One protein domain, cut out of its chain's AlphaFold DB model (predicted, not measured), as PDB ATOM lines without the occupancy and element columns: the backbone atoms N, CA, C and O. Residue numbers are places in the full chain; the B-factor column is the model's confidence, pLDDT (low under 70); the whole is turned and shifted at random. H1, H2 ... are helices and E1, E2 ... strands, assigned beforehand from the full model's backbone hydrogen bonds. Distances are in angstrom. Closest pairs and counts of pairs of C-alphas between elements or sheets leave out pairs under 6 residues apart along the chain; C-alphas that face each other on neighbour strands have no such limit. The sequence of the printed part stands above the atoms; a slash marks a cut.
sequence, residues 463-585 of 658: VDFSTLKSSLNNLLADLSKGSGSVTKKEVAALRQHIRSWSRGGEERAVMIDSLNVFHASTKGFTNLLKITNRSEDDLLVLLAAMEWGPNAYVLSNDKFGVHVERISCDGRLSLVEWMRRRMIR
ATOM      1  N   VAL A 463      99.717 160.475 130.147       95.69
ATOM      2  CA  VAL A 463      99.380 161.895 129.958       95.69
ATOM      3  C   VAL A 463     100.052 162.791 131.002       95.69
ATOM      4  O   VAL A 463     100.635 163.814 130.641       95.69
ATOM      5  N   ASP A 464     100.052 162.380 132.269       95.19
ATOM      6  CA  ASP A 464     100.647 163.150 133.360       95.19
ATOM      7  C   ASP A 464     102.174 163.165 133.237       95.19
ATOM      8  O   ASP A 464     102.798 164.223 133.300       95.19
ATOM      9  N   PHE A 465     102.774 162.006 132.943       95.88
ATOM     10  CA  PHE A 465     104.209 161.901 132.682       95.88
ATOM     11  C   PHE A 465     104.645 162.748 131.475       95.88
ATOM     12  O   PHE A 465     105.653 163.453 131.535       95.88
ATOM     13  N   SER A 466     103.871 162.732 130.386       95.81
ATOM     14  CA  SER A 466     104.159 163.548 129.198       95.81
ATOM     15  C   SER A 466     104.039 165.047 129.489       95.81
ATOM     16  O   SER A 466     104.832 165.834 128.972       95.81
ATOM     17  N   THR A 467     103.090 165.438 130.343       96.31
ATOM     18  CA  THR A 467     102.911 166.829 130.784       96.31
ATOM     19  C   THR A 467     104.105 167.295 131.613       96.31
ATOM     20  O   THR A 467     104.711 168.310 131.275       96.31
ATOM     21  N   LEU A 468     104.523 166.513 132.616       96.38
ATOM     22  CA  LEU A 468     105.718 166.795 133.418       96.38
ATOM     23  C   LEU A 468     106.977 166.905 132.540       96.38
ATOM     24  O   LEU A 468     107.745 167.865 132.646       96.38
ATOM     25  N   LYS A 469     107.158 165.966 131.604       96.50
ATOM     26  CA  LYS A 469     108.255 166.000 130.628       96.50
ATOM     27  C   LYS A 469     108.216 167.266 129.765       96.50
ATOM     28  O   LYS A 469     109.266 167.820 129.443       96.50
ATOM     29  N   SER A 470     107.033 167.732 129.370       96.25
ATOM     30  CA  SER A 470     106.868 168.984 128.621       96.25
ATOM     31  C   SER A 470     107.291 170.198 129.455       96.25
ATOM     32  O   SER A 470     108.085 171.013 128.983       96.25
ATOM     33  N   SER A 471     106.870 170.274 130.722       96.06
ATOM     34  CA  SER A 471     107.281 171.337 131.652       96.06
ATOM     35  C   SER A 471     108.801 171.392 131.849       96.06
ATOM     36  O   SER A 471     109.390 172.470 131.748       96.06
ATOM     37  N   LEU A 472     109.463 170.242 132.031       95.62
ATOM     38  CA  LEU A 472     110.929 170.177 132.109       95.62
ATOM     39  C   LEU A 472     111.595 170.697 130.821       95.62
ATOM     40  O   LEU A 472     112.587 171.426 130.865       95.62
ATOM     41  N   ASN A 473     111.034 170.356 129.660       95.38
ATOM     42  CA  ASN A 473     111.537 170.829 128.373       95.38
ATOM     43  C   ASN A 473     111.384 172.335 128.174       95.38
ATOM     44  O   ASN A 473     112.282 172.961 127.609       95.38
ATOM     45  N   ASN A 474     110.279 172.910 128.640       94.88
ATOM     46  CA  ASN A 474     110.063 174.350 128.594       94.88
ATOM     47  C   ASN A 474     111.100 175.080 129.452       94.88
ATOM     48  O   ASN A 474     111.747 176.004 128.957       94.88
ATOM     49  N   LEU A 475     111.361 174.594 130.674       93.19
ATOM     50  CA  LEU A 475     112.412 175.153 131.526       93.19
ATOM     51  C   LEU A 475     113.784 175.102 130.836       93.19
ATOM     52  O   LEU A 475     114.489 176.109 130.775       93.19
ATOM     53  N   LEU A 476     114.152 173.955 130.260       92.81
ATOM     54  CA  LEU A 476     115.412 173.808 129.523       92.81
ATOM     55  C   LEU A 476     115.504 174.753 128.320       92.81
ATOM     56  O   LEU A 476     116.562 175.330 128.052       92.81
ATOM     57  N   ALA A 477     114.400 174.940 127.593       92.56
ATOM     58  CA  ALA A 477     114.341 175.870 126.478       92.56
ATOM     59  C   ALA A 477     114.552 177.319 126.935       92.56
ATOM     60  O   ALA A 477     115.262 178.064 126.255       92.56
ATOM     61  N   ASP A 478     113.994 177.714 128.076       90.94
ATOM     62  CA  ASP A 478     114.143 179.066 128.611       90.94
ATOM     63  C   ASP A 478     115.550 179.328 129.154       90.94
ATOM     64  O   ASP A 478     116.154 180.355 128.828       90.94
ATOM     65  N   LEU A 479     116.147 178.359 129.852       88.00
ATOM     66  CA  LEU A 479     117.550 178.434 130.280       88.00
ATOM     67  C   LEU A 479     118.510 178.540 129.090       88.00
ATOM     68  O   LEU A 479     119.476 179.309 129.129       88.00
ATOM     69  N   SER A 480     118.204 177.851 127.985       88.25
ATOM     70  CA  SER A 480     119.014 177.926 126.764       88.25
ATOM     71  C   SER A 480     119.032 179.313 126.111       88.25
ATOM     72  O   SER A 480     119.963 179.615 125.364       88.25
ATOM     73  N   LYS A 481     118.028 180.161 126.382       89.38
ATOM     74  CA  LYS A 481     117.955 181.537 125.866       89.38
ATOM     75  C   LYS A 481     118.726 182.526 126.743       89.38
ATOM     76  O   LYS A 481     119.286 183.477 126.209       89.38
ATOM     77  N   GLY A 482     118.704 182.334 128.065       78.06
ATOM     78  CA  GLY A 482     119.113 183.363 129.027       78.06
ATOM     79  C   GLY A 482     120.490 183.173 129.658       78.06
ATOM     80  O   GLY A 482     121.239 184.138 129.777       78.06
ATOM     81  N   SER A 483     120.840 181.955 130.080       69.94
ATOM     82  CA  SER A 483     122.024 181.732 130.924       69.94
ATOM     83  C   SER A 483     123.176 181.033 130.206       69.94
ATOM     84  O   SER A 483     124.309 181.057 130.683       69.94
ATOM     85  N   GLY A 484     122.899 180.379 129.073       72.25
ATOM     86  CA  GLY A 484     123.852 179.464 128.442       72.25
ATOM     87  C   GLY A 484     124.170 178.235 129.306       72.25
ATOM     88  O   GLY A 484     125.084 177.492 128.954       72.25
ATOM     89  N   SER A 485     123.426 178.021 130.403       78.00
ATOM     90  CA  SER A 485     123.593 176.887 131.318       78.00
ATOM     91  C   SER A 485     123.257 175.554 130.669       78.00
ATOM     92  O   SER A 485     123.720 174.532 131.128       78.00
ATOM     93  N   VAL A 486     122.409 175.514 129.643       86.38
ATOM     94  CA  VAL A 486     122.136 174.290 128.882       86.38
ATOM     95  C   VAL A 486     121.946 174.680 127.430       86.38
ATOM     96  O   VAL A 486     121.075 175.484 127.096       86.38
ATOM     97  N   THR A 487     122.756 174.127 126.533       88.69
ATOM     98  CA  THR A 487     122.645 174.437 125.107       88.69
ATOM     99  C   THR A 487     121.660 173.499 124.410       88.69
ATOM    100  O   THR A 487     121.564 172.308 124.708       88.69
ATOM    101  N   LYS A 488     120.973 174.002 123.374       90.69
ATOM    102  CA  LYS A 488     120.120 173.162 122.508       90.69
ATOM    103  C   LYS A 488     120.890 171.989 121.893       90.69
ATOM    104  O   LYS A 488     120.316 170.926 121.673       90.69
ATOM    105  N   LYS A 489     122.189 172.182 121.628       90.31
ATOM    106  CA  LYS A 489     123.080 171.150 121.086       90.31
ATOM    107  C   LYS A 489     123.316 170.025 122.095       90.31
ATOM    108  O   LYS A 489     123.272 168.867 121.697       90.31
ATOM    109  N   GLU A 490     123.515 170.348 123.372       90.12
ATOM    110  CA  GLU A 490     123.664 169.350 124.443       90.12
ATOM    111  C   GLU A 490     122.386 168.543 124.638       90.12
ATOM    112  O   GLU A 490     122.440 167.317 124.633       90.12
ATOM    113  N   VAL A 491     121.228 169.207 124.700       92.56
ATOM    114  CA  VAL A 491     119.924 168.530 124.810       92.56
ATOM    115  C   VAL A 491     119.673 167.611 123.611       92.56
ATOM    116  O   VAL A 491     119.235 166.470 123.772       92.56
ATOM    117  N   ALA A 492     119.967 168.074 122.391       93.38
ATOM    118  CA  ALA A 492     119.822 167.265 121.184       93.38
ATOM    119  C   ALA A 492     120.770 166.055 121.184       93.38
ATOM    120  O   ALA A 492     120.337 164.944 120.871       93.38
ATOM    121  N   ALA A 493     122.031 166.257 121.578       91.56
ATOM    122  CA  ALA A 493     123.013 165.188 121.693       91.56
ATOM    123  C   ALA A 493     122.591 164.156 122.747       91.56
ATOM    124  O   ALA A 493     122.597 162.965 122.449       91.56
ATOM    125  N   LEU A 494     122.157 164.584 123.937       92.62
ATOM    126  CA  LEU A 494     121.656 163.700 124.994       92.62
ATOM    127  C   LEU A 494     120.514 162.814 124.478       92.62
ATOM    128  O   LEU A 494     120.578 161.590 124.574       92.62
ATOM    129  N   ARG A 495     119.507 163.417 123.841       94.62
ATOM    130  CA  ARG A 495     118.378 162.687 123.244       94.62
ATOM    131  C   ARG A 495     118.797 161.693 122.174       94.62
ATOM    132  O   ARG A 495     118.141 160.669 122.003       94.62
ATOM    133  N   GLN A 496     119.816 162.019 121.387       93.81
ATOM    134  CA  GLN A 496     120.341 161.110 120.372       93.81
ATOM    135  C   GLN A 496     121.007 159.894 121.026       93.81
ATOM    136  O   GLN A 496     120.735 158.771 120.608       93.81
ATOM    137  N   HIS A 497     121.805 160.101 122.077       92.44
ATOM    138  CA  HIS A 497     122.445 159.011 122.816       92.44
ATOM    139  C   HIS A 497     121.411 158.105 123.490       92.44
ATOM    140  O   HIS A 497     121.446 156.894 123.287       92.44
ATOM    141  N   ILE A 498     120.430 158.679 124.191       91.06
ATOM    142  CA  ILE A 498     119.359 157.910 124.844       91.06
ATOM    143  C   ILE A 498     118.599 157.054 123.834       91.06
ATOM    144  O   ILE A 498     118.400 155.863 124.058       91.06
ATOM    145  N   ARG A 499     118.239 157.629 122.680       90.75
ATOM    146  CA  ARG A 499     117.572 156.884 121.603       90.75
ATOM    147  C   ARG A 499     118.441 155.777 121.012       90.75
ATOM    148  O   ARG A 499     117.895 154.768 120.592       90.75
ATOM    149  N   SER A 500     119.763 155.945 120.982       91.94
ATOM    150  CA  SER A 500     120.683 154.895 120.521       91.94
ATOM    151  C   SER A 500     120.857 153.750 121.526       91.94
ATOM    152  O   SER A 500     121.236 152.651 121.133       91.94
ATOM    153  N   TRP A 501     120.593 154.005 122.811       89.44
ATOM    154  CA  TRP A 501     120.721 153.019 123.887       89.44
ATOM    155  C   TRP A 501     119.421 152.277 124.189       89.44
ATOM    156  O   TRP A 501     119.472 151.114 124.580       89.44
ATOM    157  N   SER A 502     118.273 152.935 124.023       84.75
ATOM    158  CA  SER A 502     116.959 152.343 124.282       84.75
ATOM    159  C   SER A 502     116.637 151.242 123.267       84.75
ATOM    160  O   SER A 502     116.693 151.481 122.058       84.75
ATOM    161  N   ARG A 503     116.280 150.039 123.741       79.50
ATOM    162  CA  ARG A 503     115.924 148.898 122.872       79.50
ATOM    163  C   ARG A 503     114.416 148.667 122.717       79.50
ATOM    164  O   ARG A 503     114.025 147.744 122.009       79.50
ATOM    165  N   GLY A 504     113.562 149.481 123.343       73.31
ATOM    166  CA  GLY A 504     112.102 149.319 123.305       73.31
ATOM    167  C   GLY A 504     111.405 149.683 124.622       73.31
ATOM    168  O   GLY A 504     112.048 149.847 125.654       73.31
ATOM    169  N   GLY A 505     110.076 149.837 124.568       62.50
ATOM    170  CA  GLY A 505     109.258 150.640 125.495       62.50
ATOM    171  C   GLY A 505     109.082 150.181 126.951       62.50
ATOM    172  O   GLY A 505     108.320 150.823 127.667       62.50
ATOM    173  N   GLU A 506     109.765 149.135 127.420       68.69
ATOM    174  CA  GLU A 506     109.592 148.624 128.795       68.69
ATOM    175  C   GLU A 506     110.898 148.421 129.578       68.69
ATOM    176  O   GLU A 506     110.862 148.029 130.748       68.69
ATOM    177  N   GLU A 507     112.060 148.714 128.990       83.38
ATOM    178  CA  GLU A 507     113.327 148.540 129.700       83.38
ATOM    179  C   GLU A 507     113.440 149.512 130.884       83.38
ATOM    180  O   GLU A 507     113.283 150.728 130.748       83.38
ATOM    181  N   ARG A 508     113.754 148.974 132.067       87.38
ATOM    182  CA  ARG A 508     114.152 149.784 133.222       87.38
ATOM    183  C   ARG A 508     115.582 150.267 133.013       87.38
ATOM    184  O   ARG A 508     116.446 149.490 132.620       87.38
ATOM    185  N   ALA A 509     115.834 151.526 133.340       93.00
ATOM    186  CA  ALA A 509     117.176 152.089 133.375       93.00
ATOM    187  C   ALA A 509     117.392 152.872 134.663       93.00
ATOM    188  O   ALA A 509     116.441 153.358 135.274       93.00
ATOM    189  N   VAL A 510     118.658 153.003 135.045       94.06
ATOM    190  CA  VAL A 510     119.092 153.861 136.144       94.06
ATOM    191  C   VAL A 510     119.997 154.933 135.556       94.06
ATOM    192  O   VAL A 510     121.047 154.624 134.995       94.06
ATOM    193  N   MET A 511     119.578 156.187 135.675       95.19
ATOM    194  CA  MET A 511     120.387 157.348 135.333       95.19
ATOM    195  C   MET A 511     121.226 157.714 136.545       95.19
ATOM    196  O   MET A 511     120.690 157.981 137.616       95.19
ATOM    197  N   ILE A 512     122.542 157.685 136.388       93.38
ATOM    198  CA  ILE A 512     123.472 157.917 137.490       93.38
ATOM    199  C   ILE A 512     123.944 159.362 137.423       93.38
ATOM    200  O   ILE A 512     124.605 159.757 136.459       93.38
ATOM    201  N   ASP A 513     123.645 160.125 138.467       92.62
ATOM    202  CA  ASP A 513     124.255 161.427 138.693       92.62
ATOM    203  C   ASP A 513     125.707 161.225 139.133       92.62
ATOM    204  O   ASP A 513     126.038 161.043 140.307       92.62
ATOM    205  N   SER A 514     126.598 161.172 138.147       89.56
ATOM    206  CA  SER A 514     127.983 160.783 138.392       89.56
ATOM    207  C   SER A 514     128.721 161.722 139.348       89.56
ATOM    208  O   SER A 514     129.554 161.227 140.100       89.56
ATOM    209  N   LEU A 515     128.416 163.028 139.372       86.19
ATOM    210  CA  LEU A 515     129.097 163.965 140.272       86.19
ATOM    211  C   LEU A 515     128.658 163.786 141.723       86.19
ATOM    212  O   LEU A 515     129.460 164.019 142.630       86.19
ATOM    213  N   ASN A 516     127.419 163.345 141.935       86.75
ATOM    214  CA  ASN A 516     126.901 163.042 143.260       86.75
ATOM    215  C   ASN A 516     127.344 161.655 143.760       86.75
ATOM    216  O   ASN A 516     127.607 161.491 144.952       86.75
ATOM    217  N   VAL A 517     127.467 160.677 142.853       84.81
ATOM    218  CA  VAL A 517     127.750 159.270 143.188       84.81
ATOM    219  C   VAL A 517     129.246 158.948 143.242       84.81
ATOM    220  O   VAL A 517     129.681 158.248 144.155       84.81
ATOM    221  N   PHE A 518     130.061 159.436 142.300       77.12
ATOM    222  CA  PHE A 518     131.479 159.076 142.219       77.12
ATOM    223  C   PHE A 518     132.375 160.291 141.942       77.12
ATOM    224  O   PHE A 518     132.310 160.916 140.889       77.12
ATOM    225  N   HIS A 519     133.332 160.550 142.834       64.12
ATOM    226  CA  HIS A 519     134.419 161.509 142.579       64.12
ATOM    227  C   HIS A 519     135.658 160.872 141.905       64.12
ATOM    228  O   HIS A 519     136.668 161.550 141.719       64.12
ATOM    229  N   ALA A 520     135.603 159.584 141.533       51.50
ATOM    230  CA  ALA A 520     136.750 158.787 141.078       51.50
ATOM    231  C   ALA A 520     136.503 158.003 139.763       51.50
ATOM    232  O   ALA A 520     135.496 158.176 139.084       51.50
ATOM    233  N   SER A 521     137.485 157.176 139.377       57.62
ATOM    234  CA  SER A 521     137.653 156.500 138.075       57.62
ATOM    235  C   SER A 521     136.373 155.923 137.441       57.62
ATOM    236  O   SER A 521     135.737 155.032 137.990       57.62
ATOM    237  N   THR A 522     136.101 156.311 136.189       64.94
ATOM    238  CA  THR A 522     134.986 155.824 135.349       64.94
ATOM    239  C   THR A 522     135.235 154.459 134.685       64.94
ATOM    240  O   THR A 522     134.470 154.032 133.815       64.94
ATOM    241  N   LYS A 523     136.318 153.758 135.050       68.69
ATOM    242  CA  LYS A 523     136.646 152.434 134.494       68.69
ATOM    243  C   LYS A 523     135.525 151.433 134.797       68.69
ATOM    244  O   LYS A 523     135.262 151.138 135.953       68.69
ATOM    245  N   GLY A 524     134.924 150.877 133.744       69.38
ATOM    246  CA  GLY A 524     133.873 149.855 133.834       69.38
ATOM    247  C   GLY A 524     132.500 150.311 133.339       69.38
ATOM    248  O   GLY A 524     131.663 149.463 133.048       69.38
ATOM    249  N   PHE A 525     132.281 151.616 133.157       71.44
ATOM    250  CA  PHE A 525     131.049 152.133 132.560       71.44
ATOM    251  C   PHE A 525     131.160 152.163 131.031       71.44
ATOM    252  O   PHE A 525     132.051 152.805 130.476       71.44
ATOM    253  N   THR A 526     130.255 151.467 130.344       71.94
ATOM    254  CA  THR A 526     130.220 151.381 128.872       71.94
ATOM    255  C   THR A 526     129.328 152.446 128.228       71.94
ATOM    256  O   THR A 526     129.596 152.857 127.104       71.94
ATOM    257  N   ASN A 527     128.326 152.954 128.956       77.56
ATOM    258  CA  ASN A 527     127.364 153.956 128.482       77.56
ATOM    259  C   ASN A 527     127.548 155.292 129.219       77.56
ATOM    260  O   ASN A 527     126.686 155.727 129.978       77.56
ATOM    261  N   LEU A 528     128.709 155.925 129.036       81.00
ATOM    262  CA  LEU A 528     129.034 157.210 129.659       81.00
ATOM    263  C   LEU A 528     128.774 158.361 128.682       81.00
ATOM    264  O   LEU A 528     129.398 158.426 127.621       81.00
ATOM    265  N   LEU A 529     127.929 159.317 129.070       82.19
ATOM    266  CA  LEU A 529     127.815 160.593 128.371       82.19
ATOM    267  C   LEU A 529     128.652 161.656 129.086       82.19
ATOM    268  O   LEU A 529     128.416 161.964 130.250       82.19
ATOM    269  N   LYS A 530     129.615 162.246 128.375       82.00
ATOM    270  CA  LYS A 530     130.364 163.402 128.876       82.00
ATOM    271  C   LYS A 530     129.641 164.684 128.486       82.00
ATOM    272  O   LYS A 530     129.524 164.997 127.302       82.00
ATOM    273  N   ILE A 531     129.178 165.408 129.493       80.31
ATOM    274  CA  ILE A 531     128.516 166.704 129.362       80.31
ATOM    275  C   ILE A 531     129.569 167.808 129.577       80.31
ATOM    276  O   ILE A 531     130.623 167.557 130.164       80.31
ATOM    277  N   THR A 532     129.358 169.013 129.038       74.31
ATOM    278  CA  THR A 532     130.340 170.094 129.194       74.31
ATOM    279  C   THR A 532     130.342 170.649 130.621       74.31
ATOM    280  O   THR A 532     129.320 170.687 131.296       74.31
ATOM    281  N   ASN A 533     131.487 171.165 131.076       68.44
ATOM    282  CA  ASN A 533     131.659 171.714 132.433       68.44
ATOM    283  C   ASN A 533     130.856 173.006 132.710       68.44
ATOM    284  O   ASN A 533     131.072 173.655 133.734       68.44
ATOM    285  N   ARG A 534     130.035 173.462 131.757       68.31
ATOM    286  CA  ARG A 534     129.168 174.640 131.900       68.31
ATOM    287  C   ARG A 534     127.692 174.267 131.989       68.31
ATOM    288  O   ARG A 534     126.889 175.173 132.184       68.31
ATOM    289  N   SER A 535     127.359 172.989 131.816       72.69
ATOM    290  CA  SER A 535     125.976 172.548 131.812       72.69
ATOM    291  C   SER A 535     125.395 172.463 133.226       72.69
ATOM    292  O   SER A 535     126.110 172.064 134.137       72.69
ATOM    293  N   GLU A 536     124.109 172.784 133.395       84.56
ATOM    294  CA  GLU A 536     123.312 172.331 134.550       84.56
ATOM    295  C   GLU A 536     123.068 170.821 134.390       84.56
ATOM    296  O   GLU A 536     122.152 170.383 133.691       84.56
ATOM    297  N   ASP A 537     123.969 170.030 134.964       86.94
ATOM    298  CA  ASP A 537     123.982 168.568 134.943       86.94
ATOM    299  C   ASP A 537     122.738 167.966 135.592       86.94
ATOM    300  O   ASP A 537     122.155 167.043 135.020       86.94
ATOM    301  N   ASP A 538     122.265 168.563 136.683       91.94
ATOM    302  CA  ASP A 538     121.041 168.176 137.385       91.94
ATOM    303  C   ASP A 538     119.837 168.023 136.438       91.94
ATOM    304  O   ASP A 538     119.169 166.984 136.377       91.94
ATOM    305  N   LEU A 539     119.587 169.041 135.609       92.88
ATOM    306  CA  LEU A 539     118.480 169.024 134.653       92.88
ATOM    307  C   LEU A 539     118.686 168.016 133.525       92.88
ATOM    308  O   LEU A 539     117.711 167.491 132.985       92.88
ATOM    309  N   LEU A 540     119.935 167.754 133.140       93.81
ATOM    310  CA  LEU A 540     120.248 166.782 132.098       93.81
ATOM    311  C   LEU A 540     120.086 165.346 132.607       93.81
ATOM    312  O   LEU A 540     119.627 164.504 131.838       93.81
ATOM    313  N   VAL A 541     120.370 165.077 133.885       95.31
ATOM    314  CA  VAL A 541     120.074 163.790 134.537       95.31
ATOM    315  C   VAL A 541     118.562 163.553 134.588       95.31
ATOM    316  O   VAL A 541     118.090 162.499 134.152       95.31
ATOM    317  N   LEU A 542     117.790 164.549 135.038       96.19
ATOM    318  CA  LEU A 542     116.323 164.469 135.066       96.19
ATOM    319  C   LEU A 542     115.740 164.286 133.660       96.19
ATOM    320  O   LEU A 542     114.894 163.415 133.437       96.19
ATOM    321  N   LEU A 543     116.231 165.057 132.683       95.88
ATOM    322  CA  LEU A 543     115.818 164.918 131.290       95.88
ATOM    323  C   LEU A 543     116.160 163.527 130.762       95.88
ATOM    324  O   LEU A 543     115.340 162.938 130.064       95.88
ATOM    325  N   ALA A 544     117.335 162.989 131.091       95.50
ATOM    326  CA  ALA A 544     117.737 161.676 130.617       95.50
ATOM    327  C   ALA A 544     116.777 160.581 131.089       95.50
ATOM    328  O   ALA A 544     116.328 159.760 130.286       95.50
ATOM    329  N   ALA A 545     116.401 160.618 132.368       95.75
ATOM    330  CA  ALA A 545     115.432 159.686 132.930       95.75
ATOM    331  C   ALA A 545     114.055 159.845 132.265       95.75
ATOM    332  O   ALA A 545     113.452 158.858 131.843       95.75
ATOM    333  N   MET A 546     113.580 161.082 132.077       95.38
ATOM    334  CA  MET A 546     112.282 161.333 131.437       95.38
ATOM    335  C   MET A 546     112.253 161.009 129.933       95.38
ATOM    336  O   MET A 546     111.207 160.662 129.379       95.38
ATOM    337  N   GLU A 547     113.383 161.135 129.238       94.81
ATOM    338  CA  GLU A 547     113.523 160.717 127.842       94.81
ATOM    339  C   GLU A 547     113.551 159.198 127.700       94.81
ATOM    340  O   GLU A 547     113.010 158.686 126.723       94.81
ATOM    341  N   TRP A 548     114.113 158.490 128.682       94.69
ATOM    342  CA  TRP A 548     114.072 157.034 128.720       94.69
ATOM    343  C   TRP A 548     112.656 156.504 128.953       94.69
ATOM    344  O   TRP A 548     112.208 155.612 128.237       94.69
ATOM    345  N   GLY A 549     111.927 157.074 129.918       94.25
ATOM    346  CA  GLY A 549     110.510 156.776 130.125       94.25
ATOM    347  C   GLY A 549     110.075 156.749 131.592       94.25
ATOM    348  O   GLY A 549     110.884 156.950 132.497       94.25
ATOM    349  N   PRO A 550     108.787 156.461 131.857       94.00
ATOM    350  CA  PRO A 550     108.200 156.535 133.199       94.00
ATOM    351  C   PRO A 550     108.761 155.502 134.187       94.00
ATOM    352  O   PRO A 550     108.515 155.625 135.386       94.00
ATOM    353  N   ASN A 551     109.499 154.495 133.707       92.25
ATOM    354  CA  ASN A 551     110.114 153.426 134.504       92.25
ATOM    355  C   ASN A 551     111.620 153.621 134.742       92.25
ATOM    356  O   ASN A 551     112.262 152.735 135.308       92.25
ATOM    357  N   ALA A 552     112.192 154.743 134.299       95.06
ATOM    358  CA  ALA A 552     113.574 155.082 134.599       95.06
ATOM    359  C   ALA A 552     113.714 155.572 136.045       95.06
ATOM    360  O   ALA A 552     112.863 156.309 136.543       95.06
ATOM    361  N   TYR A 553     114.808 155.180 136.685       96.62
ATOM    362  CA  TYR A 553     115.211 155.626 138.012       96.62
ATOM    363  C   TYR A 553     116.379 156.606 137.908       96.62
ATOM    364  O   TYR A 553     117.117 156.600 136.922       96.62
ATOM    365  N   VAL A 554     116.567 157.420 138.939       96.88
ATOM    366  CA  VAL A 554     117.712 158.322 139.094       96.88
ATOM    367  C   VAL A 554     118.464 157.921 140.352       96.88
ATOM    368  O   VAL A 554     117.854 157.817 141.407       96.88
ATOM    369  N   LEU A 555     119.770 157.696 140.259       95.69
ATOM    370  CA  LEU A 555     120.641 157.478 141.411       95.69
ATOM    371  C   LEU A 555     121.352 158.795 141.743       95.69
ATOM    372  O   LEU A 555     122.257 159.193 141.009       95.69
ATOM    373  N   SER A 556     120.923 159.457 142.818       94.75
ATOM    374  CA  SER A 556     121.523 160.686 143.355       94.75
ATOM    375  C   SER A 556     121.066 160.907 144.803       94.75
ATOM    376  O   SER A 556     119.952 160.528 145.165       94.75
ATOM    377  N   ASN A 557     121.909 161.536 145.625       93.25
ATOM    378  CA  ASN A 557     121.506 162.113 146.912       93.25
ATOM    379  C   ASN A 557     121.145 163.604 146.792       93.25
ATOM    380  O   ASN A 557     120.822 164.226 147.806       93.25
ATOM    381  N   ASP A 558     121.223 164.201 145.596       93.12
ATOM    382  CA  ASP A 558     120.728 165.561 145.385       93.12
ATOM    383  C   ASP A 558     119.200 165.611 145.539       93.12
ATOM    384  O   ASP A 558     118.472 164.671 145.217       93.12
ATOM    385  N   LYS A 559     118.708 166.730 146.063       90.00
ATOM    386  CA  LYS A 559     117.281 166.998 146.251       90.00
ATOM    387  C   LYS A 559     116.664 167.702 145.051       90.00
ATOM    388  O   LYS A 559     115.442 167.783 144.980       90.00
ATOM    389  N   PHE A 560     117.481 168.246 144.148       92.38
ATOM    390  CA  PHE A 560     117.057 169.027 142.988       92.38
ATOM    391  C   PHE A 560     116.098 170.178 143.359       92.38
ATOM    392  O   PHE A 560     115.267 170.588 142.547       92.38
ATOM    393  N   GLY A 561     116.191 170.711 144.587       88.69
ATOM    394  CA  GLY A 561     115.186 171.617 145.164       88.69
ATOM    395  C   GLY A 561     114.965 172.885 144.335       88.69
ATOM    396  O   GLY A 561     113.831 173.255 144.045       88.69
ATOM    397  N   VAL A 562     116.050 173.478 143.829       87.62
ATOM    398  CA  VAL A 562     115.990 174.652 142.940       87.62
ATOM    399  C   VAL A 562     115.214 174.346 141.652       87.62
ATOM    400  O   VAL A 562     114.533 175.212 141.112       87.62
ATOM    401  N   HIS A 563     115.305 173.122 141.133       90.25
ATOM    402  CA  HIS A 563     114.607 172.729 139.909       90.25
ATOM    403  C   HIS A 563     113.143 172.393 140.170       90.25
ATOM    404  O   HIS A 563     112.294 172.771 139.365       90.25
ATOM    405  N   VAL A 564     112.841 171.761 141.306       90.25
ATOM    406  CA  VAL A 564     111.468 171.534 141.774       90.25
ATOM    407  C   VAL A 564     110.683 172.843 141.829       90.25
ATOM    408  O   VAL A 564     109.577 172.905 141.302       90.25
ATOM    409  N   GLU A 565     111.271 173.907 142.379       86.81
ATOM    410  CA  GLU A 565     110.614 175.219 142.469       86.81
ATOM    411  C   GLU A 565     110.441 175.908 141.107       86.81
ATOM    412  O   GLU A 565     109.484 176.652 140.893       86.81
ATOM    413  N   ARG A 566     111.366 175.678 140.166       88.19
ATOM    414  CA  ARG A 566     111.353 176.321 138.838       88.19
ATOM    415  C   ARG A 566     110.446 175.615 137.835       88.19
ATOM    416  O   ARG A 566     110.026 176.238 136.859       88.19
ATOM    417  N   ILE A 567     110.170 174.329 138.029       91.12
ATOM    418  CA  ILE A 567     109.343 173.537 137.118       91.12
ATOM    419  C   ILE A 567     107.876 173.700 137.517       91.12
ATOM    420  O   ILE A 567     107.342 172.965 138.344       91.12
ATOM    421  N   SER A 568     107.199 174.656 136.878       83.69
ATOM    422  CA  SER A 568     105.743 174.779 136.981       83.69
ATOM    423  C   SER A 568     105.078 173.647 136.193       83.69
ATOM    424  O   SER A 568     105.210 173.557 134.967       83.69
ATOM    425  N   CYS A 569     104.387 172.753 136.898       82.94
ATOM    426  CA  CYS A 569     103.595 171.683 136.299       82.94
ATOM    427  C   CYS A 569     102.112 171.996 136.454       82.94
ATOM    428  O   CYS A 569     101.611 172.041 137.572       82.94
ATOM    429  N   ASP A 570     101.410 172.126 135.331       80.12
ATOM    430  CA  ASP A 570      99.950 172.284 135.322       80.12
ATOM    431  C   ASP A 570      99.223 170.918 135.338       80.12
ATOM    432  O   ASP A 570      97.995 170.849 135.318       80.12
ATOM    433  N   GLY A 571      99.984 169.816 135.329       85.94
ATOM    434  CA  GLY A 571      99.481 168.440 135.358       85.94
ATOM    435  C   GLY A 571      99.291 167.884 136.771       85.94
ATOM    436  O   GLY A 571      99.685 168.497 137.758       85.94
ATOM    437  N   ARG A 572      98.719 166.674 136.871       88.62
ATOM    438  CA  ARG A 572      98.502 165.993 138.165       88.62
ATOM    439  C   ARG A 572      99.786 165.446 138.790       88.62
ATOM    440  O   ARG A 572      99.841 165.271 140.001       88.62
ATOM    441  N   LEU A 573     100.793 165.147 137.969       92.50
ATOM    442  CA  LEU A 573     102.084 164.634 138.419       92.50
ATOM    443  C   LEU A 573     103.080 165.784 138.574       92.50
ATOM    444  O   LEU A 573     103.527 166.360 137.580       92.50
ATOM    445  N   SER A 574     103.446 166.088 139.817       93.56
ATOM    446  CA  SER A 574     104.525 167.026 140.124       93.56
ATOM    447  C   SER A 574     105.897 166.360 139.966       93.56
ATOM    448  O   SER A 574     106.024 165.131 139.979       93.56
ATOM    449  N   LEU A 575     106.952 167.174 139.849       94.31
ATOM    450  CA  LEU A 575     108.318 166.648 139.849       94.31
ATOM    451  C   LEU A 575     108.663 165.969 141.184       94.31
ATOM    452  O   LEU A 575     109.295 164.918 141.167       94.31
ATOM    453  N   VAL A 576     108.210 166.525 142.313       92.75
ATOM    454  CA  VAL A 576     108.410 165.946 143.655       92.75
ATOM    455  C   VAL A 576     107.837 164.535 143.724       92.75
ATOM    456  O   VAL A 576     108.530 163.608 144.136       92.75
ATOM    457  N   GLU A 577     106.606 164.356 143.244       93.31
ATOM    458  CA  GLU A 577     105.931 163.059 143.245       93.31
ATOM    459  C   GLU A 577     106.623 162.051 142.316       93.31
ATOM    460  O   GLU A 577     106.800 160.880 142.661       93.31
ATOM    461  N   TRP A 578     107.088 162.497 141.144       95.44
ATOM    462  CA  TRP A 578     107.879 161.640 140.262       95.44
ATOM    463  C   TRP A 578     109.207 161.224 140.913       95.44
ATOM    464  O   TRP A 578     109.557 160.041 140.895       95.44
ATOM    465  N   MET A 579     109.922 162.172 141.525       94.62
ATOM    466  CA  MET A 579     111.203 161.932 142.190       94.62
ATOM    467  C   MET A 579     111.058 160.997 143.388       94.62
ATOM    468  O   MET A 579     111.841 160.059 143.498       94.62
ATOM    469  N   ARG A 580     110.029 161.164 144.229       93.38
ATOM    470  CA  ARG A 580     109.732 160.259 145.357       93.38
ATOM    471  C   ARG A 580     109.702 158.791 144.922       93.38
ATOM    472  O   ARG A 580     110.189 157.913 145.622       93.38
ATOM    473  N   ARG A 581     109.154 158.524 143.736       94.31
ATOM    474  CA  ARG A 581     108.947 157.170 143.207       94.31
ATOM    475  C   ARG A 581     110.115 156.624 142.386       94.31
ATOM    476  O   ARG A 581     110.112 155.433 142.057       94.31
ATOM    477  N   ARG A 582     111.052 157.480 141.966       95.81
ATOM    478  CA  ARG A 582     112.104 157.143 140.987       95.81
ATOM    479  C   ARG A 582     113.519 157.468 141.440       95.81
ATOM    480  O   ARG A 582     114.459 156.991 140.807       95.81
ATOM    481  N   MET A 583     113.694 158.229 142.510       96.00
ATOM    482  CA  MET A 583     115.007 158.604 143.013       96.00
ATOM    483  C   MET A 583     115.514 157.576 144.019       96.00
ATOM    484  O   MET A 583     114.965 157.419 145.100       96.00
ATOM    485  N   ILE A 584     116.579 156.878 143.650       96.00
ATOM    486  CA  ILE A 584     117.310 155.958 144.510       96.00
ATOM    487  C   ILE A 584     118.391 156.777 145.211       96.00
ATOM    488  O   ILE A 584     119.287 157.314 144.558       96.00
ATOM    489  N   ARG A 585     118.315 156.864 146.538       94.44
ATOM    490  CA  ARG A 585     119.381 157.441 147.366       94.44
ATOM    491  C   ARG A 585     120.344 156.355 147.832       94.44
ATOM    492  O   ARG A 585     120.055 155.165 147.722       94.44
TER     493      ARG A 585
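AT A GLANCE: This is residues 463 to 585 of the 658 residues of an uncharacterized protein of Nippostrongylus brasiliensis (UniProt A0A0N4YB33). One helix, H4, forms the core: H1 and H2 pack on it, and a small parallel sheet of two short strands, E1 and E2, covers another side. H6 lies beside E2, short H5 is close to H1, H4 and H6, and a long loop, residues 518 to 536, swings out to 23 A from the mean of the C-alphas. The printed part has 123 residues, with six named helices and two named strands in the order H1 H2 E1 H3 H4 E2 H5 H6, mostly helix. It is compact, with a radius of gyration of the C-alphas of 13.9 A, and spans 42 by 34 by 27 A.

HOW THE PARTS SIT: H1, residues 463 to 482, touches H4, residues 537 to 548, with residues 469 to 476 alone, closest C-alphas Lys 469 and Met 546, 6.2 A; they run opposite ways at 35.3 degrees, only just a steep tilt. H2, residues 488 to 501, touches H4 the same way at a steep tilt of 42 degrees, closest C-alphas Ile 498 and Trp 548, 6.6 A. E1, residues 510 to 512, and E2, residues 553 to 555, are parallel neighbours, with N 511 and O 553 within hydrogen-bond range at 2.8 A. With H3, residues 514 to 517, and H4 between them, they form a strand-helix-strand unit, two parallel strands joined through helices, with a right-handed crossover. The closest C-alphas of E1 and H4, Met 511 and Ala 545, are 6.0 A apart. H5, residues 561 to 566, is close but not clearly touching H6, residues 575 to 582, closest C-alphas Val 564 and Leu 575, 6.1 A. Every O i to N i+4 pair is within hydrogen-bond range in H1, H2, H4, H5 and H6; H3 is too short for one.

IN THESE COORDINATES: H1 runs 29.2 A from C-alpha 463 at (99.380, 161.895, 129.958), H2 20.2 A and H4 16.4 A. H6 ends at C-alpha 582, (112.104, 157.143, 140.987).

THE WHOLE: The printed part has no cut. The link from H3 to H4 is long, 19 residues. Residues 483, 505 to 506, 519 to 524 and 533 to 534 have pLDDT under 70.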